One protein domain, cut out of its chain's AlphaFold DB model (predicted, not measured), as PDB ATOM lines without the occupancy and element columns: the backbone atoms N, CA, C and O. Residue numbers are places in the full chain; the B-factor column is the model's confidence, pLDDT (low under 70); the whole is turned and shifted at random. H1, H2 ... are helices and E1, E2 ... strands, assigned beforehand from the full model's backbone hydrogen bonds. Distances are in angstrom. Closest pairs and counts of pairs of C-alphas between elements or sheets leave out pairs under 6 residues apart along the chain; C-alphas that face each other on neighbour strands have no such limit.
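This is residues 636 to 799 of the 804 residues of the protein "Hypothetical protein" of Symbiodinium sp. CCMP2592 (UniProt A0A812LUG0). A strongly twisted sheet of five strands is the core, with the helical hairpin H2 and H3 packed over one of its faces and a small sheet of three strands, E2 E1 E5, standing over the other face with its edge strand E5 nearest. H4 reaches away at one end of the longest axis, and the unnamed stretch 697 to 716 loops out at the other. The printed part has 164 residues with four named helices and eight named strands, which follow each other as E1 E2 E3 E4 E5 H1 E6 E7 H2 H3 E8 H4, a mixed class of helices and strands. The larger sheet runs E4 E3 E8 E6 E7 and the smaller E2 E1 E5, both mixed. The whole is compact, with a radius of gyration of the C-alphas of 16.2 A, yet elongated in outline, spanning 57 by 36 by 32 A.

Begin with the larger sheet: E3 starts at C-alpha 658, at (-36.408, 22.061, -33.165), and runs 22.9 A to residue 665. Beside it look for E8, residues 779 to 785, 19.4 A long, and E4, residues 675 to 678, 9.5 A. E6 is residues 717 to 722, 13.9 A, and E7 is residues 729 to 732, 10.0 A. Two of the helices on this sheet are H2, residues 744 to 752, 12.9 A, and H3, residues 757 to 772, 22.0 A. For the smaller sheet, find C-alpha 636 at (-43.128, 30.173, -33.485), where E1 begins; it runs 12.5 A to residue 640. E2 is residues 649 to 655, 17.8 A, and E5 is residues 688 to 690, 6.6 A. H1 is residues 693 to 696, 5.6 A, and H4, residues 788 to 797, runs 15.4 A to C-alpha 797 at (-66.095, 13.255, -32.853).

In the larger sheet E3 and E8 are parallel at 19 degrees, with N 664 and O 784 2.8 A apart, within hydrogen-bond range. E8 and E6 are parallel at 15 degrees; look at N 720 and O 781, 2.8 A. E3 and E4 form an antiparallel hairpin, with N 677 and O 663 at 2.8 A, and so do E6 and E7, with N 721 and O 729 at 2.8 A. H2 and H3 lie on the same face of this sheet: two layers, helices on one face of a sheet. H2 lies over E7 at a height over the sheet of 9.2 A and runs along the strands, at 2 degrees to E7 on the local plane. H3 comes closest to E8 at the C-alphas of Ile 767 and Val 781, 6.3 A apart. H3, with residues 757 to 764 alone, touches H2 at a shallow tilt of 31 degrees, opposite ways; their closest C-alphas, of Leu 749 and Ala 760, are 5.5 A apart. H4 only grazes the sheet with residues 788 to 794. In the smaller sheet E1 and E2 form an antiparallel hairpin, with N 638 and O 651 at 2.8 A, and E1 and E5 are parallel, with N 639 and O 689 at 2.8 A. The closest C-alphas of E5 and E6, of Leu 689 and Ala 720, are 6.5 A apart, while E1 and E6 are apart. H1 only grazes this smaller sheet with residues 693 to 696. Every O i to N i+4 pair is within hydrogen-bond range in H2 and H3, and 3 of 6 are in H4; H1 is too short for such a pair.

The two C-alphas farthest apart are those of Gly 701 and Gln 799, 57.3 A. The printed part has no cut from 636 to 799. The long links are H1 to E6, with 20 residues, and E7 to H2, with 11. Mean pLDDT of the printed part is 71.6; 69 residues are under 70, among them 641 to 652, 668 to 685, 692 to 714 and 789 to 799.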
ATOM      1  N   VAL A 636     -42.365  29.902 -34.713       76.94
ATOM      2  CA  VAL A 636     -43.128  30.173 -33.485       76.94
ATOM      3  C   VAL A 636     -43.901  31.477 -33.549       76.94
ATOM      4  O   VAL A 636     -43.524  32.426 -34.239       76.94
ATOM      5  N   GLU A 637     -44.932  31.551 -32.718       78.94
ATOM      6  CA  GLU A 637     -45.570  32.800 -32.317       78.94
ATOM      7  C   GLU A 637     -45.157  33.161 -30.891       78.94
ATOM      8  O   GLU A 637     -45.567  32.523 -29.921       78.94
ATOM      9  N   VAL A 638     -44.355  34.208 -30.738       76.88
ATOM     10  CA  VAL A 638     -44.028  34.756 -29.423       76.88
ATOM     11  C   VAL A 638     -45.221  35.565 -28.918       76.88
ATOM     12  O   VAL A 638     -45.563  36.598 -29.493       76.88
ATOM     13  N   ILE A 639     -45.844  35.115 -27.829       77.69
ATOM     14  CA  ILE A 639     -46.882  35.862 -27.118       77.69
ATOM     15  C   ILE A 639     -46.209  36.777 -26.097       77.69
ATOM     16  O   ILE A 639     -45.674  36.295 -25.098       77.69
ATOM     17  N   LEU A 640     -46.335  38.091 -26.284       72.75
ATOM     18  CA  LEU A 640     -46.150  39.060 -25.206       72.75
ATOM     19  C   LEU A 640     -47.491  39.248 -24.471       72.75
ATOM     20  O   LEU A 640     -48.449  39.745 -25.082       72.75
ATOM     21  N   PRO A 641     -47.613  38.839 -23.193       63.69
ATOM     22  CA  PRO A 641     -48.882  38.870 -22.475       63.69
ATOM     23  C   PRO A 641     -49.318  40.309 -22.172       63.69
ATOM     24  O   PRO A 641     -48.644  41.049 -21.458       63.69
ATOM     25  N   GLY A 642     -50.476  40.698 -22.709       59.38
ATOM     26  CA  GLY A 642     -51.087  41.999 -22.447       59.38
ATOM     27  C   GLY A 642     -51.897  42.034 -21.148       59.38
ATOM     28  O   GLY A 642     -52.359  41.004 -20.663       59.38
ATOM     29  N   SER A 643     -52.170  43.238 -20.630       50.19
ATOM     30  CA  SER A 643     -52.999  43.442 -19.422       50.19
ATOM     31  C   SER A 643     -54.440  42.915 -19.540       50.19
ATOM     32  O   SER A 643     -55.136  42.772 -18.536       50.19
ATOM     33  N   LYS A 644     -54.898  42.598 -20.760       48.84
ATOM     34  CA  LYS A 644     -56.068  41.751 -21.051       48.84
ATOM     35  C   LYS A 644     -55.757  40.900 -22.288       48.84
ATOM     36  O   LYS A 644     -55.012  41.352 -23.155       48.84
ATOM     37  N   LYS A 645     -56.392  39.725 -22.427       47.16
ATOM     38  CA  LYS A 645     -56.163  38.778 -23.546       47.16
ATOM     39  C   LYS A 645     -56.238  39.422 -24.943       47.16
ATOM     40  O   LYS A 645     -55.391  39.140 -25.776       47.16
ATOM     41  N   ALA A 646     -57.186  40.335 -25.169       47.38
ATOM     42  CA  ALA A 646     -57.352  41.056 -26.442       47.38
ATOM     43  C   ALA A 646     -56.215  42.048 -26.786       47.38
ATOM     44  O   ALA A 646     -56.209  42.616 -27.872       47.38
ATOM     45  N   PHE A 647     -55.268  42.278 -25.868       52.78
ATOM     46  CA  PHE A 647     -54.110  43.160 -26.053       52.78
ATOM     47  C   PHE A 647     -52.771  42.411 -25.986       52.78
ATOM     48  O   PHE A 647     -51.725  43.052 -25.889       52.78
ATOM     49  N   ALA A 648     -52.784  41.074 -26.028       60.41
ATOM     50  CA  ALA A 648     -51.563  40.303 -26.232       60.41
ATOM     51  C   ALA A 648     -50.958  40.618 -27.611       60.41
ATOM     52  O   ALA A 648     -51.679  40.848 -28.584       60.41
ATOM     53  N   ILE A 649     -49.629  40.645 -27.697       65.94
ATOM     54  CA  ILE A 649     -48.921  40.880 -28.960       65.94
ATOM     55  C   ILE A 649     -48.364  39.543 -29.423       65.94
ATOM     56  O   ILE A 649     -47.509  38.976 -28.749       65.94
ATOM     57  N   LEU A 650     -48.836  39.061 -30.569       68.88
ATOM     58  CA  LEU A 650     -48.244  37.925 -31.266       68.88
ATOM     59  C   LEU A 650     -47.131  38.438 -32.183       68.88
ATOM     60  O   LEU A 650     -47.386  39.261 -33.066       68.88
ATOM     61  N   LEU A 651     -45.902  37.993 -31.955       68.81
ATOM     62  CA  LEU A 651     -44.744  38.337 -32.771       68.81
ATOM     63  C   LEU A 651     -44.235  37.084 -33.499       68.81
ATOM     64  O   LEU A 651     -44.068  36.047 -32.852       68.81
ATOM     65  N   PRO A 652     -43.965  37.141 -34.815       67.50
ATOM     66  CA  PRO A 652     -43.284  36.054 -35.510       67.50
ATOM     67  C   PRO A 652     -41.902  35.807 -34.901       67.50
ATOM     68  O   PRO A 652     -41.128  36.740 -34.675       67.50
ATOM     69  N   GLY A 653     -41.561  34.541 -34.689       70.81
ATOM     70  CA  GLY A 653     -40.210  34.139 -34.327       70.81
ATOM     71  C   GLY A 653     -39.793  32.832 -34.985       70.81
ATOM     72  O   GLY A 653     -40.608  32.092 -35.542       70.81
ATOM     73  N   ARG A 654     -38.498  32.549 -34.898       73.81
ATOM     74  CA  ARG A 654     -37.897  31.292 -35.334       73.81
ATOM     75  C   ARG A 654     -36.896  30.834 -34.284       73.81
ATOM     76  O   ARG A 654     -35.926  31.533 -33.990       73.81
ATOM     77  N   SER A 655     -37.143  29.670 -33.699       78.38
ATOM     78  CA  SER A 655     -36.175  29.040 -32.813       78.38
ATOM     79  C   SER A 655     -35.026  28.456 -33.629       78.38
ATOM     80  O   SER A 655     -35.217  27.886 -34.701       78.38
ATOM     81  N   ARG A 656     -33.805  28.546 -33.103       76.31
ATOM     82  CA  ARG A 656     -32.652  27.832 -33.675       76.31
ATOM     83  C   ARG A 656     -32.682  26.337 -33.345       76.31
ATOM     84  O   ARG A 656     -31.950  25.555 -33.948       76.31
ATOM     85  N   MET A 657     -33.551  25.943 -32.415       79.62
ATOM     86  CA  MET A 657     -33.797  24.570 -31.992       79.62
ATOM     87  C   MET A 657     -35.084  24.031 -32.600       79.62
ATOM     88  O   MET A 657     -35.982  24.785 -32.967       79.62
ATOM     89  N   ARG A 658     -35.176  22.705 -32.708       83.31
ATOM     90  CA  ARG A 658     -36.408  22.061 -33.165       83.31
ATOM     91  C   ARG A 658     -37.464  22.140 -32.068       83.31
ATOM     92  O   ARG A 658     -37.159  21.923 -30.899       83.31
ATOM     93  N   ILE A 659     -38.707  22.386 -32.448       83.56
ATOM     94  CA  ILE A 659     -39.822  22.478 -31.515       83.56
ATOM     95  C   ILE A 659     -40.663  21.214 -31.578       83.56
ATOM     96  O   ILE A 659     -40.901  20.649 -32.649       83.56
ATOM     97  N   GLN A 660     -41.106  20.772 -30.406       85.69
ATOM     98  CA  GLN A 660     -42.149  19.767 -30.266       85.69
ATOM     99  C   GLN A 660     -43.339  20.396 -29.562       85.69
ATOM    100  O   GLN A 660     -43.206  20.858 -28.434       85.69
ATOM    101  N   HIS A 661     -44.482  20.433 -30.240       85.25
ATOM    102  CA  HIS A 661     -45.721  20.989 -29.709       85.25
ATOM    103  C   HIS A 661     -46.663  19.852 -29.336       85.25
ATOM    104  O   HIS A 661     -47.046  19.041 -30.182       85.25
ATOM    105  N   PHE A 662     -47.009  19.800 -28.057       84.38
ATOM    106  CA  PHE A 662     -47.984  18.877 -27.503       84.38
ATOM    107  C   PHE A 662     -49.177  19.684 -27.009       84.38
ATOM    108  O   PHE A 662     -49.008  20.633 -26.238       84.38
ATOM    109  N   GLN A 663     -50.375  19.300 -27.439       82.94
ATOM    110  CA  GLN A 663     -51.613  19.878 -26.936       82.94
ATOM    111  C   GLN A 663     -52.237  18.910 -25.932       82.94
ATOM    112  O   GLN A 663     -52.595  17.789 -26.283       82.94
ATOM    113  N   LEU A 664     -52.329  19.315 -24.666       83.62
ATOM    114  CA  LEU A 664     -52.939  18.499 -23.619       83.62
ATOM    115  C   LEU A 664     -54.432  18.809 -23.535       83.62
ATOM    116  O   LEU A 664     -54.827  19.960 -23.326       83.62
ATOM    117  N   LEU A 665     -55.266  17.777 -23.646       80.50
ATOM    118  CA  LEU A 665     -56.681  17.877 -23.310       80.50
ATOM    119  C   LEU A 665     -56.860  17.763 -21.786       80.50
ATOM    120  O   LEU A 665     -56.383  16.788 -21.192       80.50
ATOM    121  N   PRO A 666     -57.580  18.701 -21.139       77.69
ATOM    122  CA  PRO A 666     -58.065  18.500 -19.780       77.69
ATOM    123  C   PRO A 666     -58.936  17.235 -19.701       77.69
ATOM    124  O   PRO A 666     -59.716  16.981 -20.623       77.69
ATOM    125  N   PRO A 667     -58.852  16.449 -18.613       71.25
ATOM    126  CA  PRO A 667     -59.635  15.225 -18.483       71.25
ATOM    127  C   PRO A 667     -61.138  15.540 -18.450       71.25
ATOM    128  O   PRO A 667     -61.614  16.232 -17.550       71.25
ATOM    129  N   ALA A 668     -61.892  15.005 -19.417       60.66
ATOM    130  CA  ALA A 668     -63.329  15.261 -19.581       60.66
ATOM    131  C   ALA A 668     -64.183  14.808 -18.378       60.66
ATOM    132  O   ALA A 668     -65.268  15.332 -18.132       60.66
ATOM    133  N   THR A 669     -63.695  13.842 -17.591       57.31
ATOM    134  CA  THR A 669     -64.368  13.328 -16.389       57.31
ATOM    135  C   THR A 669     -63.376  13.060 -15.253       57.31
ATOM    136  O   THR A 669     -62.199  12.775 -15.480       57.31
ATOM    137  N   ARG A 670     -63.851  13.113 -13.995       50.66
ATOM    138  CA  ARG A 670     -63.054  12.738 -12.811       50.66
ATOM    139  C   ARG A 670     -62.661  11.257 -12.876       50.66
ATOM    140  O   ARG A 670     -63.446  10.400 -12.485       50.66
ATOM    141  N   GLY A 671     -61.432  10.982 -13.310       53.94
ATOM    142  CA  GLY A 671     -60.853   9.636 -13.375       53.94
ATOM    143  C   GLY A 671     -60.278   9.260 -14.741       53.94
ATOM    144  O   GLY A 671     -59.509   8.306 -14.816       53.94
ATOM    145  N   ALA A 672     -60.587  10.015 -15.801       58.88
ATOM    146  CA  ALA A 672     -59.865   9.906 -17.064       58.88
ATOM    147  C   ALA A 672     -58.447  10.487 -16.914       58.88
ATOM    148  O   ALA A 672     -58.257  11.513 -16.256       58.88
ATOM    149  N   GLY A 673     -57.452   9.837 -17.523       61.66
ATOM    150  CA  GLY A 673     -56.115  10.416 -17.659       61.66
ATOM    151  C   GLY A 673     -56.132  11.603 -18.624       61.66
ATOM    152  O   GLY A 673     -56.952  11.644 -19.541       61.66
ATOM    153  N   ALA A 674     -55.223  12.560 -18.434       64.50
ATOM    154  CA  ALA A 674     -54.971  13.568 -19.454       64.50
ATOM    155  C   ALA A 674     -54.433  12.888 -20.721       64.50
ATOM    156  O   ALA A 674     -53.595  11.993 -20.627       64.50
ATOM    157  N   GLN A 675     -54.900  13.311 -21.894       68.62
ATOM    158  CA  GLN A 675     -54.355  12.846 -23.167       68.62
ATOM    159  C   GLN A 675     -53.562  13.963 -23.832       68.62
ATOM    160  O   GLN A 675     -54.058  15.078 -24.011       68.62
ATOM    161  N   ALA A 676     -52.334  13.639 -24.227       62.19
ATOM    162  CA  ALA A 676     -51.558  14.461 -25.131       62.19
ATOM    163  C   ALA A 676     -51.939  14.154 -26.578       62.19
ATOM    164  O   ALA A 676     -51.747  13.043 -27.078       62.19
ATOM    165  N   LEU A 677     -52.423  15.174 -27.273       66.44
ATOM    166  CA  LEU A 677     -52.510  15.184 -28.717       66.44
ATOM    167  C   LEU A 677     -51.163  15.657 -29.262       66.44
ATOM    168  O   LEU A 677     -50.731  16.792 -29.039       66.44
ATOM    169  N   LEU A 678     -50.494  14.772 -29.997       59.03
ATOM    170  CA  LEU A 678     -49.440  15.174 -30.921       59.03
ATOM    171  C   LEU A 678     -50.082  16.055 -31.990       59.03
ATOM    172  O   LEU A 678     -50.973  15.600 -32.707       59.03
ATOM    173  N   HIS A 679     -49.633  17.305 -32.096       58.88
ATOM    174  CA  HIS A 679     -50.160  18.230 -33.089       58.88
ATOM    175  C   HIS A 679     -49.765  17.747 -34.497       58.88
ATOM    176  O   HIS A 679     -48.632  17.924 -34.953       58.88
ATOM    177  N   SER A 680     -50.695  17.078 -35.184       48.09
ATOM    178  CA  SER A 680     -50.539  16.656 -36.573       48.09
ATOM    179  C   SER A 680     -50.529  17.901 -37.460       48.09
ATOM    180  O   SER A 680     -51.576  18.513 -37.667       48.09
ATOM    181  N   GLY A 681     -49.347  18.277 -37.959       49.88
ATOM    182  CA  GLY A 681     -49.055  19.568 -38.607       49.88
ATOM    183  C   GLY A 681     -49.708  19.849 -39.969       49.88
ATOM    184  O   GLY A 681     -49.097  20.519 -40.797       49.88
ATOM    185  N   ASP A 682     -50.924  19.354 -40.202       47.16
ATOM    186  CA  ASP A 682     -51.779  19.684 -41.351       47.16
ATOM    187  C   ASP A 682     -52.774  20.832 -41.040       47.16
ATOM    188  O   ASP A 682     -53.526  21.245 -41.924       47.16
ATOM    189  N   GLY A 683     -52.798  21.372 -39.808       48.56
ATOM    190  CA  GLY A 683     -53.837  22.303 -39.338       48.56
ATOM    191  C   GLY A 683     -53.357  23.588 -38.647       48.56
ATOM    192  O   GLY A 683     -53.409  23.666 -37.429       48.56
ATOM    193  N   ALA A 684     -53.027  24.610 -39.447       50.66
ATOM    194  CA  ALA A 684     -53.059  26.067 -39.178       50.66
ATOM    195  C   ALA A 684     -52.369  26.708 -37.940       50.66
ATOM    196  O   ALA A 684     -51.829  27.802 -38.101       50.66
ATOM    197  N   ASP A 685     -52.394  26.124 -36.742       61.16
ATOM    198  CA  ASP A 685     -51.906  26.767 -35.511       61.16
ATOM    199  C   ASP A 685     -50.391  26.562 -35.316       61.16
ATOM    200  O   ASP A 685     -49.899  25.441 -35.188       61.16
ATOM    201  N   ARG A 686     -49.629  27.663 -35.263       70.38
ATOM    202  CA  ARG A 686     -48.192  27.640 -34.937       70.38
ATOM    203  C   ARG A 686     -47.970  27.437 -33.430       70.38
ATOM    204  O   ARG A 686     -48.753  27.954 -32.628       70.38
ATOM    205  N   PRO A 687     -46.873  26.777 -33.009       77.00
ATOM    206  CA  PRO A 687     -46.540  26.660 -31.596       77.00
ATOM    207  C   PRO A 687     -46.265  28.037 -30.990       77.00
ATOM    208  O   PRO A 687     -45.482  28.839 -31.511       77.00
ATOM    209  N   ARG A 688     -46.914  28.305 -29.859       79.62
ATOM    210  CA  ARG A 688     -46.831  29.589 -29.165       79.62
ATOM    211  C   ARG A 688     -45.781  29.555 -28.055       79.62
ATOM    212  O   ARG A 688     -45.674  28.580 -27.317       79.62
ATOM    213  N   LEU A 689     -45.026  30.641 -27.907       77.81
ATOM    214  CA  LEU A 689     -44.048  30.831 -26.834       77.81
ATOM    215  C   LEU A 689     -44.450  32.015 -25.947       77.81
ATOM    216  O   LEU A 689     -44.434  33.151 -26.420       77.81
ATOM    217  N   PRO A 690     -44.779  31.797 -24.661       74.81
ATOM    218  CA  PRO A 690     -45.028  32.880 -23.724       74.81
ATOM    219  C   PRO A 690     -43.690  33.516 -23.336       74.81
ATOM    220  O   PRO A 690     -42.950  32.953 -22.531       74.81
ATOM    221  N   LEU A 691     -43.378  34.687 -23.891       71.94
ATOM    222  CA  LEU A 691     -42.223  35.474 -23.462       71.94
ATOM    223  C   LEU A 691     -42.699  36.774 -22.817       71.94
ATOM    224  O   LEU A 691     -43.518  37.488 -23.395       71.94
ATOM    225  N   PRO A 692     -42.191  37.141 -21.635       66.00
ATOM    226  CA  PRO A 692     -42.402  38.487 -21.140       66.00
ATOM    227  C   PRO A 692     -41.576  39.486 -21.981       66.00
ATOM    228  O   PRO A 692     -40.512  39.120 -22.489       66.00
ATOM    229  N   PRO A 693     -41.995  40.760 -22.115       59.88
ATOM    230  CA  PRO A 693     -41.309  41.726 -22.980       59.88
ATOM    231  C   PRO A 693     -39.804  41.874 -22.704       59.88
ATOM    232  O   PRO A 693     -39.015  41.982 -23.638       59.88
ATOM    233  N   TRP A 694     -39.380  41.800 -21.439       58.91
ATOM    234  CA  TRP A 694     -37.972  41.923 -21.040       58.91
ATOM    235  C   TRP A 694     -37.068  40.757 -21.486       58.91
ATOM    236  O   TRP A 694     -35.849  40.885 -21.412       58.91
ATOM    237  N   PHE A 695     -37.622  39.640 -21.975       63.28
ATOM    238  CA  PHE A 695     -36.835  38.564 -22.598       63.28
ATOM    239  C   PHE A 695     -36.432  38.879 -24.044       63.28
ATOM    240  O   PHE A 695     -35.383  38.432 -24.499       63.28
ATOM    241  N   LEU A 696     -37.248  39.655 -24.766       58.25
ATOM    242  CA  LEU A 696     -36.891  40.156 -26.097       58.25
ATOM    243  C   LEU A 696     -35.998  41.405 -26.017       58.25
ATOM    244  O   LEU A 696     -35.226  41.695 -26.926       58.25
ATOM    245  N   PHE A 697     -36.093  42.140 -24.910       58.22
ATOM    246  CA  PHE A 697     -35.402  43.408 -24.701       58.22
ATOM    247  C   PHE A 697     -34.721  43.407 -23.324       58.22
ATOM    248  O   PHE A 697     -35.264  43.971 -22.368       58.22
ATOM    249  N   PRO A 698     -33.567  42.725 -23.195       51.06
ATOM    250  CA  PRO A 698     -32.859  42.613 -21.927       51.06
ATOM    251  C   PRO A 698     -32.388  43.986 -21.433       51.06
ATOM    252  O   PRO A 698     -31.805  44.770 -22.182       51.06
ATOM    253  N   MET A 699     -32.631  44.256 -20.151       52.03
ATOM    254  CA  MET A 699     -32.249  45.495 -19.471       52.03
ATOM    255  C   MET A 699     -31.043  45.237 -18.566       52.03
ATOM    256  O   MET A 699     -31.144  44.443 -17.629       52.03
ATOM    257  N   GLU A 700     -29.924  45.934 -18.773       43.88
ATOM    258  CA  GLU A 700     -28.855  45.953 -17.767       43.88
ATOM    259  C   GLU A 700     -29.321  46.751 -16.530       43.88
ATOM    260  O   GLU A 700     -29.984  47.783 -16.639       43.88
ATOM    261  N   GLY A 701     -29.012  46.256 -15.328       45.62
ATOM    262  CA  GLY A 701     -29.191  46.975 -14.057       45.62
ATOM    263  C   GLY A 701     -30.611  47.051 -13.469       45.62
ATOM    264  O   GLY A 701     -30.741  47.189 -12.252       45.62
ATOM    265  N   LYS A 702     -31.685  46.917 -14.260       44.09
ATOM    266  CA  LYS A 702     -33.066  46.966 -13.735       44.09
ATOM    267  C   LYS A 702     -33.538  45.576 -13.293       44.09
ATOM    268  O   LYS A 702     -34.216  44.870 -14.035       44.09
ATOM    269  N   ALA A 703     -33.175  45.186 -12.069       39.69
ATOM    270  CA  ALA A 703     -33.676  43.960 -11.448       39.69
ATOM    271  C   ALA A 703     -35.216  43.957 -11.434       39.69
ATOM    272  O   ALA A 703     -35.842  44.829 -10.823       39.69
ATOM    273  N   ALA A 704     -35.821  42.979 -12.113       41.00
ATOM    274  CA  ALA A 704     -37.254  42.731 -12.026       41.00
ATOM    275  C   ALA A 704     -37.632  42.479 -10.558       41.00
ATOM    276  O   ALA A 704     -36.922  41.783  -9.830       41.00
ATOM    277  N   GLY A 705     -38.733  43.078 -10.103       40.91
ATOM    278  CA  GLY A 705     -39.135  43.005  -8.702       40.91
ATOM    279  C   GLY A 705     -39.468  41.574  -8.277       40.91
ATOM    280  O   GLY A 705     -40.513  41.063  -8.658       40.91
ATOM    281  N   ALA A 706     -38.602  40.980  -7.452       40.66
ATOM    282  CA  ALA A 706     -38.790  39.764  -6.645       40.66
ATOM    283  C   ALA A 706     -39.188  38.439  -7.341       40.66
ATOM    284  O   ALA A 706     -39.060  37.391  -6.709       40.66
ATOM    285  N   GLU A 707     -39.621  38.427  -8.603       43.75
ATOM    286  CA  GLU A 707     -40.053  37.208  -9.300       43.75
ATOM    287  C   GLU A 707     -39.098  36.812 -10.433       43.75
ATOM    288  O   GLU A 707     -39.143  37.368 -11.526       43.75
ATOM    289  N   ALA A 708     -38.282  35.790 -10.141       46.56
ATOM    290  CA  ALA A 708     -37.291  35.145 -11.007       46.56
ATOM    291  C   ALA A 708     -36.146  36.053 -11.506       46.56
ATOM    292  O   ALA A 708     -36.319  36.939 -12.340       46.56
ATOM    293  N   SER A 709     -34.921  35.748 -11.055       44.53
ATOM    294  CA  SER A 709     -33.713  36.228 -11.729       44.53
ATOM    295  C   SER A 709     -33.737  35.713 -13.172       44.53
ATOM    296  O   SER A 709     -33.832  34.495 -13.351       44.53
ATOM    297  N   PRO A 710     -33.663  36.573 -14.203       53.00
ATOM    298  CA  PRO A 710     -33.655  36.101 -15.579       53.00
ATOM    299  C   PRO A 710     -32.434  35.204 -15.798       53.00
ATOM    300  O   PRO A 710     -31.322  35.544 -15.386       53.00
ATOM    301  N   ALA A 711     -32.648  34.053 -16.439       55.34
ATOM    302  CA  ALA A 711     -31.549  33.203 -16.874       55.34
ATOM    303  C   ALA A 711     -30.622  34.020 -17.798       55.34
ATOM    304  O   ALA A 711     -31.127  34.782 -18.631       55.34
ATOM    305  N   PRO A 712     -29.286  33.922 -17.656       59.00
ATOM    306  CA  PRO A 712     -28.372  34.704 -18.475       59.00
ATOM    307  C   PRO A 712     -28.582  34.367 -19.958       59.00
ATOM    308  O   PRO A 712     -28.946  33.233 -20.277       59.00
ATOM    309  N   PRO A 713     -28.336  35.310 -20.886       52.31
ATOM    310  CA  PRO A 713     -28.796  35.196 -22.270       52.31
ATOM    311  C   PRO A 713     -28.308  33.944 -23.016       52.31
ATOM    312  O   PRO A 713     -28.922  33.575 -24.003       52.31
ATOM    313  N   GLY A 714     -27.258  33.250 -22.560       57.97
ATOM    314  CA  GLY A 714     -26.822  31.967 -23.128       57.97
ATOM    315  C   GLY A 714     -27.697  30.745 -22.795       57.97
ATOM    316  O   GLY A 714     -27.499  29.697 -23.405       57.97
ATOM    317  N   VAL A 715     -28.633  30.842 -21.846       71.62
ATOM    318  CA  VAL A 715     -29.380  29.686 -21.323       71.62
ATOM    319  C   VAL A 715     -30.663  29.435 -22.110       71.62
ATOM    320  O   VAL A 715     -31.443  30.339 -22.423       71.62
ATOM    321  N   VAL A 716     -30.891  28.160 -22.404       78.12
ATOM    322  CA  VAL A 716     -31.994  27.664 -23.223       78.12
ATOM    323  C   VAL A 716     -33.041  26.997 -22.319       78.12
ATOM    324  O   VAL A 716     -32.666  26.178 -21.475       78.12
ATOM    325  N   PRO A 717     -34.342  27.306 -22.464       86.38
ATOM    326  CA  PRO A 717     -35.397  26.572 -21.774       86.38
ATOM    327  C   PRO A 717     -35.550  25.149 -22.335       86.38
ATOM    328  O   PRO A 717     -35.451  24.929 -23.538       86.38
ATOM    329  N   LEU A 718     -35.849  24.187 -21.461       88.94
ATOM    330  CA  LEU A 718     -36.261  22.831 -21.842       88.94
ATOM    331  C   LEU A 718     -37.679  22.825 -22.421       88.94
ATOM    332  O   LEU A 718     -37.972  22.110 -23.381       88.94
ATOM    333  N   ALA A 719     -38.568  23.602 -21.799       89.31
ATOM    334  CA  ALA A 719     -39.981  23.607 -22.131       89.31
ATOM    335  C   ALA A 719     -40.640  24.977 -21.933       89.31
ATOM    336  O   ALA A 719     -40.171  25.815 -21.160       89.31
ATOM    337  N   ALA A 720     -41.766  25.173 -22.610       89.00
ATOM    338  CA  ALA A 720     -42.686  26.281 -22.417       89.00
ATOM    339  C   ALA A 720     -44.084  25.725 -22.124       89.00
ATOM    340  O   ALA A 720     -44.620  24.948 -22.912       89.00
ATOM    341  N   LEU A 721     -44.667  26.118 -20.992       88.44
ATOM    342  CA  LEU A 721     -45.988  25.680 -20.545       88.44
ATOM    343  C   LEU A 721     -47.016  26.795 -20.770       88.44
ATOM    344  O   LEU A 721     -46.805  27.944 -20.367       88.44
ATOM    345  N   LEU A 722     -48.140  26.454 -21.395       85.69
ATOM    346  CA  LEU A 722     -49.250  27.351 -21.713       85.69
ATOM    347  C   LEU A 722     -50.561  26.796 -21.146       85.69
ATOM    348  O   LEU A 722     -50.858  25.614 -21.298       85.69
ATOM    349  N   TRP A 723     -51.368  27.663 -20.527       82.62
ATOM    350  CA  TRP A 723     -52.685  27.303 -19.990       82.62
ATOM    351  C   TRP A 723     -53.731  28.395 -20.280       82.62
ATOM    352  O   TRP A 723     -53.422  29.584 -20.125       82.62
ATOM    353  N   PRO A 724     -54.988  28.062 -20.635       74.25
ATOM    354  CA  PRO A 724     -56.006  29.047 -20.992       74.25
ATOM    355  C   PRO A 724     -56.372  29.984 -19.829       74.25
ATOM    356  O   PRO A 724     -57.221  29.692 -18.998       74.25
ATOM    357  N   GLY A 725     -55.785  31.184 -19.802       65.94
ATOM    358  CA  GLY A 725     -56.074  32.202 -18.781       65.94
ATOM    359  C   GLY A 725     -55.099  32.281 -17.607       65.94
ATOM    360  O   GLY A 725     -55.270  33.177 -16.785       65.94
ATOM    361  N   ARG A 726     -54.054  31.445 -17.567       73.38
ATOM    362  CA  ARG A 726     -52.875  31.663 -16.712       73.38
ATOM    363  C   ARG A 726     -51.750  32.291 -17.566       73.38
ATOM    364  O   ARG A 726     -51.742  32.085 -18.782       73.38
ATOM    365  N   PRO A 727     -50.813  33.069 -16.993       68.19
ATOM    366  CA  PRO A 727     -49.591  33.438 -17.705       68.19
ATOM    367  C   PRO A 727     -48.771  32.173 -17.997       68.19
ATOM    368  O   PRO A 727     -48.602  31.326 -17.122       68.19
ATOM    369  N   GLY A 728     -48.278  32.033 -19.229       77.81
ATOM    370  CA  GLY A 728     -47.395  30.923 -19.584       77.81
ATOM    371  C   GLY A 728     -46.032  31.024 -18.891       77.81
ATOM    372  O   GLY A 728     -45.644  32.094 -18.425       77.81
ATOM    373  N   THR A 729     -45.316  29.906 -18.789       85.50
ATOM    374  CA  THR A 729     -44.063  29.794 -18.021       85.50
ATOM    375  C   THR A 729     -42.997  29.047 -18.818       85.50
ATOM    376  O   THR A 729     -43.289  28.024 -19.432       85.50
ATOM    377  N   LEU A 730     -41.755  29.540 -18.793       86.56
ATOM    378  CA  LEU A 730     -40.584  28.813 -19.292       86.56
ATOM    379  C   LEU A 730     -39.987  27.942 -18.182       86.56
ATOM    380  O   LEU A 730     -39.945  28.353 -17.025       86.56
ATOM    381  N   ILE A 731     -39.506  26.759 -18.556       88.81
ATOM    382  CA  ILE A 731     -38.903  25.766 -17.665       88.81
ATOM    383  C   ILE A 731     -37.463  25.511 -18.120       88.81
ATOM    384  O   ILE A 731     -37.223  25.242 -19.297       88.81
ATOM    385  N   TYR A 732     -36.513  25.561 -17.191       90.06
ATOM    386  CA  TYR A 732     -35.074  25.432 -17.436       90.06
ATOM    387  C   TYR A 732     -34.499  24.185 -16.774       90.06
ATOM    388  O   TYR A 732     -34.991  23.757 -15.733       90.06
ATOM    389  N   ALA A 733     -33.431  23.624 -17.349       88.56
ATOM    390  CA  ALA A 733     -32.758  22.443 -16.802       88.56
ATOM    391  C   ALA A 733     -32.139  22.698 -15.422       88.56
ATOM    392  O   ALA A 733     -32.202  21.840 -14.545       88.56
ATOM    393  N   GLU A 734     -31.557  23.882 -15.238       87.31
ATOM    394  CA  GLU A 734     -30.899  24.288 -14.001       87.31
ATOM    395  C   GLU A 734     -31.909  24.914 -13.032       87.31
ATOM    396  O   GLU A 734     -32.682  25.802 -13.399       87.31
ATOM    397  N   ALA A 735     -31.895  24.451 -11.778       85.31
ATOM    398  CA  ALA A 735     -32.879  24.838 -10.767       85.31
ATOM    399  C   ALA A 735     -32.907  26.352 -10.493       85.31
ATOM    400  O   ALA A 735     -33.984  26.937 -10.395       85.31
ATOM    401  N   CYS A 736     -31.734  26.992 -10.507       81.25
ATOM    402  CA  CYS A 736     -31.532  28.419 -10.248       81.25
ATOM    403  C   CYS A 736     -32.211  29.357 -11.264       81.25
ATOM    404  O   CYS A 736     -32.299  30.565 -11.033       81.25
ATOM    405  N   HIS A 737     -32.687  28.819 -12.388       80.62
ATOM    406  CA  HIS A 737     -33.427  29.550 -13.417       80.62
ATOM    407  C   HIS A 737     -34.941  29.305 -13.359       80.62
ATOM    408  O   HIS A 737     -35.706  30.015 -14.011       80.62
ATOM    409  N   ASN A 738     -35.392  28.351 -12.542       82.94
ATOM    410  CA  ASN A 738     -36.805  28.117 -12.271       82.94
ATOM    411  C   ASN A 738     -37.273  28.937 -11.057       82.94
ATOM    412  O   ASN A 738     -36.526  29.209 -10.114       82.94
ATOM    413  N   ARG A 739     -38.557  29.318 -11.050       78.38
ATOM    414  CA  ARG A 739     -39.160  30.080  -9.946       78.38
ATOM    415  C   ARG A 739     -39.095  29.275  -8.643       78.38
ATOM    416  O   ARG A 739     -39.753  28.247  -8.523       78.38
ATOM    417  N   GLY A 740     -38.345  29.785  -7.666       80.69
ATOM    418  CA  GLY A 740     -38.166  29.157  -6.352       80.69
ATOM    419  C   GLY A 740     -36.909  28.293  -6.197       80.69
ATOM    420  O   GLY A 740     -36.814  27.611  -5.185       80.69
ATOM    421  N   ASP A 741     -35.972  28.325  -7.156       84.88
ATOM    422  CA  ASP A 741     -34.742  27.506  -7.152       84.88
ATOM    423  C   ASP A 741     -35.036  25.995  -7.061       84.88
ATOM    424  O   ASP A 741     -34.478  25.244  -6.259       84.88
ATOM    425  N   VAL A 742     -36.007  25.553  -7.869       89.00
ATOM    426  CA  VAL A 742     -36.526  24.179  -7.872       89.00
ATOM    427  C   VAL A 742     -36.115  23.421  -9.127       89.00
ATOM    428  O   VAL A 742     -35.985  23.986 -10.216       89.00
ATOM    429  N   GLN A 743     -35.960  22.104  -8.993       92.56
ATOM    430  CA  GLN A 743     -35.697  21.226 -10.133       92.56
ATOM    431  C   GLN A 743     -36.826  21.328 -11.166       92.56
ATOM    432  O   GLN A 743     -37.986  21.553 -10.816       92.56
ATOM    433  N   TRP A 744     -36.504  21.147 -12.446       92.06
ATOM    434  CA  TRP A 744     -37.446  21.418 -13.536       92.06
ATOM    435  C   TRP A 744     -38.744  20.601 -13.431       92.06
ATOM    436  O   TRP A 744     -39.819  21.109 -13.746       92.06
ATOM    437  N   GLN A 745     -38.682  19.380 -12.890       94.19
ATOM    438  CA  GLN A 745     -39.864  18.552 -12.643       94.19
ATOM    439  C   GLN A 745     -40.787  19.171 -11.580       94.19
ATOM    440  O   GLN A 745     -42.007  19.154 -11.718       94.19
ATOM    441  N   GLN A 746     -40.206  19.758 -10.528       90.44
ATOM    442  CA  GLN A 746     -40.947  20.473  -9.485       90.44
ATOM    443  C   GLN A 746     -41.536  21.787 -10.016       90.44
ATOM    444  O   GLN A 746     -42.640  22.151  -9.624       90.44
ATOM    445  N   ALA A 747     -40.854  22.463 -10.949       89.00
ATOM    446  CA  ALA A 747     -41.392  23.639 -11.634       89.00
ATOM    447  C   ALA A 747     -42.619  23.293 -12.504       89.00
ATOM    448  O   ALA A 747     -43.625  24.001 -12.453       89.00
ATOM    449  N   VAL A 748     -42.575  22.171 -13.238       90.75
ATOM    450  CA  VAL A 748     -43.724  21.642 -13.999       90.75
ATOM    451  C   VAL A 748     -44.889  21.303 -13.060       90.75
ATOM    452  O   VAL A 748     -46.000  21.785 -13.268       90.75
ATOM    453  N   LEU A 749     -44.640  20.550 -11.980       90.06
ATOM    454  CA  LEU A 749     -45.661  20.229 -10.968       90.06
ATOM    455  C   LEU A 749     -46.266  21.494 -10.329       90.06
ATOM    456  O   LEU A 749     -47.479  21.571 -10.142       90.06
ATOM    457  N   GLY A 750     -45.442  22.506 -10.044       87.00
ATOM    458  CA  GLY A 750     -45.876  23.790  -9.491       87.00
ATOM    459  C   GLY A 750     -46.759  24.613 -10.438       87.00
ATOM    460  O   GLY A 750     -47.654  25.313  -9.972       87.00
ATOM    461  N   PHE A 751     -46.566  24.508 -11.756       86.81
ATOM    462  CA  PHE A 751     -47.407  25.189 -12.750       86.81
ATOM    463  C   PHE A 751     -48.837  24.615 -12.807       86.81
ATOM    464  O   PHE A 751     -49.810  25.367 -12.916       86.81
ATOM    465  N   PHE A 752     -48.964  23.289 -12.689       86.81
ATOM    466  CA  PHE A 752     -50.229  22.543 -12.792       86.81
ATOM    467  C   PHE A 752     -50.953  22.303 -11.451       86.81
ATOM    468  O   PHE A 752     -52.024  21.692 -11.433       86.81
ATOM    469  N   HIS A 753     -50.382  22.784 -10.342       74.56
ATOM    470  CA  HIS A 753     -50.675  22.383  -8.960       74.56
ATOM    471  C   HIS A 753     -52.170  22.279  -8.578       74.56
ATOM    472  O   HIS A 753     -52.547  21.361  -7.851       74.56
ATOM    473  N   ASP A 754     -53.028  23.183  -9.062       65.44
ATOM    474  CA  ASP A 754     -54.443  23.243  -8.648       65.44
ATOM    475  C   ASP A 754     -55.407  22.434  -9.532       65.44
ATOM    476  O   ASP A 754     -56.532  22.163  -9.111       65.44
ATOM    477  N   GLU A 755     -55.014  22.092 -10.767       62.81
ATOM    478  CA  GLU A 755     -55.954  21.643 -11.816       62.81
ATOM    479  C   GLU A 755     -55.735  20.188 -12.278       62.81
ATOM    480  O   GLU A 755     -56.589  19.631 -12.967       62.81
ATOM    481  N   GLY A 756     -54.673  19.516 -11.814       65.00
ATOM    482  CA  GLY A 756     -54.610  18.049 -11.790       65.00
ATOM    483  C   GLY A 756     -53.219  17.452 -12.009       65.00
ATOM    484  O   GLY A 756     -52.543  17.774 -12.985       65.00
ATOM    485  N   SER A 757     -52.834  16.495 -11.154       75.69
ATOM    486  CA  SER A 757     -51.562  15.763 -11.281       75.69
ATOM    487  C   SER A 757     -51.412  15.092 -12.646       75.69
ATOM    488  O   SER A 757     -50.344  15.166 -13.229       75.69
ATOM    489  N   ALA A 758     -52.497  14.553 -13.214       81.31
ATOM    490  CA  ALA A 758     -52.478  13.870 -14.507       81.31
ATOM    491  C   ALA A 758     -51.953  14.741 -15.667       81.31
ATOM    492  O   ALA A 758     -51.265  14.226 -16.542       81.31
ATOM    493  N   LEU A 759     -52.236  16.052 -15.679       84.56
ATOM    494  CA  LEU A 759     -51.708  16.967 -16.703       84.56
ATOM    495  C   LEU A 759     -50.214  17.245 -16.493       84.56
ATOM    496  O   LEU A 759     -49.464  17.334 -17.463       84.56
ATOM    497  N   ALA A 760     -49.777  17.318 -15.234       88.81
ATOM    498  CA  ALA A 760     -48.365  17.429 -14.894       88.81
ATOM    499  C   ALA A 760     -47.595  16.147 -15.244       88.81
ATOM    500  O   ALA A 760     -46.542  16.232 -15.863       88.81
ATOM    501  N   ASP A 761     -48.135  14.973 -14.911       88.38
ATOM    502  CA  ASP A 761     -47.552  13.661 -15.207       88.38
ATOM    503  C   ASP A 761     -47.397  13.442 -16.723       88.38
ATOM    504  O   ASP A 761     -46.380  12.915 -17.179       88.38
ATOM    505  N   GLU A 762     -48.375  13.888 -17.519       88.56
ATOM    506  CA  GLU A 762     -48.314  13.847 -18.984       88.56
ATOM    507  C   GLU A 762     -47.252  14.819 -19.529       88.56
ATOM    508  O   GLU A 762     -46.384  14.417 -20.308       88.56
ATOM    509  N   ALA A 763     -47.245  16.075 -19.063       89.94
ATOM    510  CA  ALA A 763     -46.232  17.063 -19.439       89.94
ATOM    511  C   ALA A 763     -44.808  16.599 -19.084       89.94
ATOM    512  O   ALA A 763     -43.903  16.685 -19.915       89.94
ATOM    513  N   LEU A 764     -44.610  16.050 -17.879       92.75
ATOM    514  CA  LEU A 764     -43.348  15.459 -17.434       92.75
ATOM    515  C   LEU A 764     -42.911  14.315 -18.351       92.75
ATOM    516  O   LEU A 764     -41.744  14.268 -18.733       92.75
ATOM    517  N   ARG A 765     -43.828  13.418 -18.745       91.50
ATOM    518  CA  ARG A 765     -43.512  12.301 -19.649       91.50
ATOM    519  C   ARG A 765     -43.013  12.797 -21.004       91.50
ATOM    520  O   ARG A 765     -42.004  12.293 -21.490       91.50
ATOM    521  N   HIS A 766     -43.675  13.795 -21.589       89.38
ATOM    522  CA  HIS A 766     -43.271  14.363 -22.879       89.38
ATOM    523  C   HIS A 766     -41.949  15.128 -22.810       89.38
ATOM    524  O   HIS A 766     -41.111  14.961 -23.696       89.38
ATOM    525  N   ILE A 767     -41.726  15.915 -21.753       91.12
ATOM    526  CA  ILE A 767     -40.461  16.636 -21.566       91.12
ATOM    527  C   ILE A 767     -39.312  15.638 -21.355       91.12
ATOM    528  O   ILE A 767     -38.303  15.744 -22.047       91.12
ATOM    529  N   SER A 768     -39.470  14.628 -20.489       91.75
ATOM    530  CA  SER A 768     -38.450  13.584 -20.286       91.75
ATOM    531  C   SER A 768     -38.146  12.812 -21.573       91.75
ATOM    532  O   SER A 768     -36.984  12.694 -21.943       91.75
ATOM    533  N   ALA A 769     -39.167  12.355 -22.308       88.81
ATOM    534  CA  ALA A 769     -38.971  11.607 -23.551       88.81
ATOM    535  C   ALA A 769     -38.219  12.420 -24.624       88.81
ATOM    536  O   ALA A 769     -37.376  11.878 -25.338       88.81
ATOM    537  N   ALA A 770     -38.478  13.729 -24.714       86.25
ATOM    538  CA  ALA A 770     -37.759  14.626 -25.617       86.25
ATOM    539  C   ALA A 770     -36.297  14.877 -25.191       86.25
ATOM    540  O   ALA A 770     -35.461  15.165 -26.045       86.25
ATOM    541  N   GLN A 771     -35.982  14.759 -23.894       85.69
ATOM    542  CA  GLN A 771     -34.612  14.847 -23.372       85.69
ATOM    543  C   GLN A 771     -33.836  13.525 -23.460       85.69
ATOM    544  O   GLN A 771     -32.613  13.549 -23.557       85.69
ATOM    545  N   GLU A 772     -34.518  12.381 -23.441       88.12
ATOM    546  CA  GLU A 772     -33.885  11.062 -23.542       88.12
ATOM    547  C   GLU A 772     -33.545  10.655 -24.989       88.12
ATOM    548  O   GLU A 772     -32.661   9.819 -25.185       88.12
ATOM    549  N   ASP A 773     -34.188  11.241 -26.010       85.94
ATOM    550  CA  ASP A 773     -33.867  10.968 -27.420       85.94
ATOM    551  C   ASP A 773     -32.756  11.903 -27.962       85.94
ATOM    552  O   ASP A 773     -33.016  13.073 -28.286       85.94
ATOM    553  N   PRO A 774     -31.523  11.402 -28.186       81.75
ATOM    554  CA  PRO A 774     -30.423  12.206 -28.722       81.75
ATOM    555  C   PRO A 774     -30.640  12.657 -30.177       81.75
ATOM    556  O   PRO A 774     -29.865  13.462 -30.685       81.75
ATOM    557  N   ARG A 775     -31.666  12.153 -30.881       80.00
ATOM    558  CA  ARG A 775     -32.052  12.617 -32.228       80.00
ATOM    559  C   ARG A 775     -32.909  13.879 -32.196       80.00
ATOM    560  O   ARG A 775     -33.088  14.518 -33.235       80.00
ATOM    561  N   LEU A 776     -33.495  14.190 -31.042       73.88
ATOM    562  CA  LEU A 776     -34.336  15.363 -30.839       73.88
ATOM    563  C   LEU A 776     -33.542  16.525 -30.246       73.88
ATOM    564  O   LEU A 776     -33.836  17.671 -30.576       73.88
ATOM    565  N   GLN A 777     -32.509  16.247 -29.450       77.19
ATOM    566  CA  GLN A 777     -31.664  17.289 -28.880       77.19
ATOM    567  C   GLN A 777     -30.815  18.026 -29.946       77.19
ATOM    568  O   GLN A 777     -30.215  17.389 -30.813       77.19
ATOM    569  N   PRO A 778     -30.692  19.367 -29.867       74.88
ATOM    570  CA  PRO A 778     -31.388  20.250 -28.936       74.88
ATOM    571  C   PRO A 778     -32.815  20.596 -29.416       74.88
ATOM    572  O   PRO A 778     -33.012  21.082 -30.538       74.88
ATOM    573  N   CYS A 779     -33.803  20.397 -28.540       85.44
ATOM    574  CA  CYS A 779     -35.207  20.728 -28.781       85.44
ATOM    575  C   CYS A 779     -35.827  21.549 -27.645       85.44
ATOM    576  O   CYS A 779     -35.386  21.487 -26.498       85.44
ATOM    577  N   LEU A 780     -36.884  22.283 -27.994       88.06
ATOM    578  CA  LEU A 780     -37.745  23.024 -27.077       88.06
ATOM    579  C   LEU A 780     -39.147  22.406 -27.090       88.06
ATOM    580  O   LEU A 780     -39.780  22.301 -28.145       88.06
ATOM    581  N   VAL A 781     -39.639  21.997 -25.921       89.31
ATOM    582  CA  VAL A 781     -40.949  21.350 -25.775       89.31
ATOM    583  C   VAL A 781     -42.018  22.385 -25.418       89.31
ATOM    584  O   VAL A 781     -42.023  22.931 -24.320       89.31
ATOM    585  N   VAL A 782     -42.951  22.659 -26.324       88.06
ATOM    586  CA  VAL A 782     -44.117  23.516 -26.067       88.06
ATOM    587  C   VAL A 782     -45.286  22.632 -25.645       88.06
ATOM    588  O   VAL A 782     -45.743  21.793 -26.419       88.06
ATOM    589  N   VAL A 783     -45.778  22.827 -24.423       88.81
ATOM    590  CA  VAL A 783     -46.939  22.119 -23.870       88.81
ATOM    591  C   VAL A 783     -48.078  23.118 -23.708       88.81
ATOM    592  O   VAL A 783     -48.010  24.016 -22.869       88.81
ATOM    593  N   GLU A 784     -49.127  22.971 -24.509       86.94
ATOM    594  CA  GLU A 784     -50.298  23.849 -24.498       86.94
ATOM    595  C   GLU A 784     -51.528  23.092 -24.011       86.94
ATOM    596  O   GLU A 784     -51.960  22.126 -24.630       86.94
ATOM    597  N   VAL A 785     -52.116  23.525 -22.898       84.44
ATOM    598  CA  VAL A 785     -53.391  22.965 -22.444       84.44
ATOM    599  C   VAL A 785     -54.533  23.614 -23.218       84.44
ATOM    600  O   VAL A 785     -54.620  24.839 -23.311       84.44
ATOM    601  N   LEU A 786     -55.424  22.797 -23.773       80.62
ATOM    602  CA  LEU A 786     -56.619  23.274 -24.466       80.62
ATOM    603  C   LEU A 786     -57.722  23.666 -23.460       80.62
ATOM    604  O   LEU A 786     -57.734  23.175 -22.330       80.62
ATOM    605  N   PRO A 787     -58.671  24.554 -23.817       77.00
ATOM    606  CA  PRO A 787     -59.816  24.860 -22.955       77.00
ATOM    607  C   PRO A 787     -60.633  23.602 -22.633       77.00
ATOM    608  O   PRO A 787     -60.764  22.732 -23.486       77.00
ATOM    609  N   SER A 788     -61.265  23.527 -21.459       70.88
ATOM    610  CA  SER A 788     -62.103  22.373 -21.075       70.88
ATOM    611  C   SER A 788     -63.280  22.112 -22.025       70.88
ATOM    612  O   SER A 788     -63.701  20.979 -22.182       70.88
ATOM    613  N   LEU A 789     -63.773  23.141 -22.721       63.91
ATOM    614  CA  LEU A 789     -64.780  22.988 -23.781       63.91
ATOM    615  C   LEU A 789     -64.250  22.184 -24.985       63.91
ATOM    616  O   LEU A 789     -65.029  21.597 -25.726       63.91
ATOM    617  N   ALA A 790     -62.931  22.151 -25.211       59.59
ATOM    618  CA  ALA A 790     -62.342  21.418 -26.328       59.59
ATOM    619  C   ALA A 790     -62.398  19.896 -26.131       59.59
ATOM    620  O   ALA A 790     -62.501  19.186 -27.127       59.59
ATOM    621  N   SER A 791     -62.369  19.383 -24.892       60.38
ATOM    622  CA  SER A 791     -62.568  17.945 -24.661       60.38
ATOM    623  C   SER A 791     -64.017  17.525 -24.921       60.38
ATOM    624  O   SER A 791     -64.221  16.496 -25.557       60.38
ATOM    625  N   GLU A 792     -65.004  18.364 -24.580       58.72
ATOM    626  CA  GLU A 792     -66.422  18.118 -24.898       58.72
ATOM    627  C   GLU A 792     -66.654  17.964 -26.420       58.72
ATOM    628  O   GLU A 792     -67.276  16.998 -26.856       58.72
ATOM    629  N   PHE A 793     -66.081  18.846 -27.251       58.41
ATOM    630  CA  PHE A 793     -66.195  18.756 -28.720       58.41
ATOM    631  C   PHE A 793     -65.370  17.627 -29.366       58.41
ATOM    632  O   PHE A 793     -65.638  17.251 -30.512       58.41
ATOM    633  N   MET A 794     -64.341  17.117 -28.687       57.25
ATOM    634  CA  MET A 794     -63.499  16.029 -29.201       57.25
ATOM    635  C   MET A 794     -64.116  14.659 -28.902       57.25
ATOM    636  O   MET A 794     -64.136  13.806 -29.791       57.25
ATOM    637  N   ASP A 795     -64.722  14.485 -27.720       55.62
ATOM    638  CA  ASP A 795     -65.473  13.274 -27.366       55.62
ATOM    639  C   ASP A 795     -66.661  13.029 -28.320       55.62
ATOM    640  O   ASP A 795     -66.926  11.882 -28.677       55.62
ATOM    641  N   GLU A 796     -67.338  14.080 -28.808       51.84
ATOM    642  CA  GLU A 796     -68.406  13.944 -29.818       51.84
ATOM    643  C   GLU A 796     -67.897  13.399 -31.167       51.84
ATOM    644  O   GLU A 796     -68.598  12.634 -31.830       51.84
ATOM    645  N   ARG A 797     -66.670  13.748 -31.585       49.16
ATOM    646  CA  ARG A 797     -66.095  13.255 -32.853       49.16
ATOM    647  C   ARG A 797     -65.619  11.812 -32.756       49.16
ATOM    648  O   ARG A 797     -65.752  11.075 -33.728       49.16
ATOM    649  N   CYS A 798     -65.115  11.398 -31.596       47.50
ATOM    650  CA  CYS A 798     -64.732  10.010 -31.333       47.50
ATOM    651  C   CYS A 798     -65.933   9.065 -31.122       47.50
ATOM    652  O   CYS A 798     -65.735   7.858 -31.026       47.50
ATOM    653  N   GLN A 799     -67.166   9.588 -31.069       42.47
ATOM    654  CA  GLN A 799     -68.407   8.803 -30.996       42.47
ATOM    655  C   GLN A 799     -69.101   8.592 -32.352       42.47
ATOM    656  O   GLN A 799     -70.145   7.938 -32.406       42.47
TER     657      GLN A 799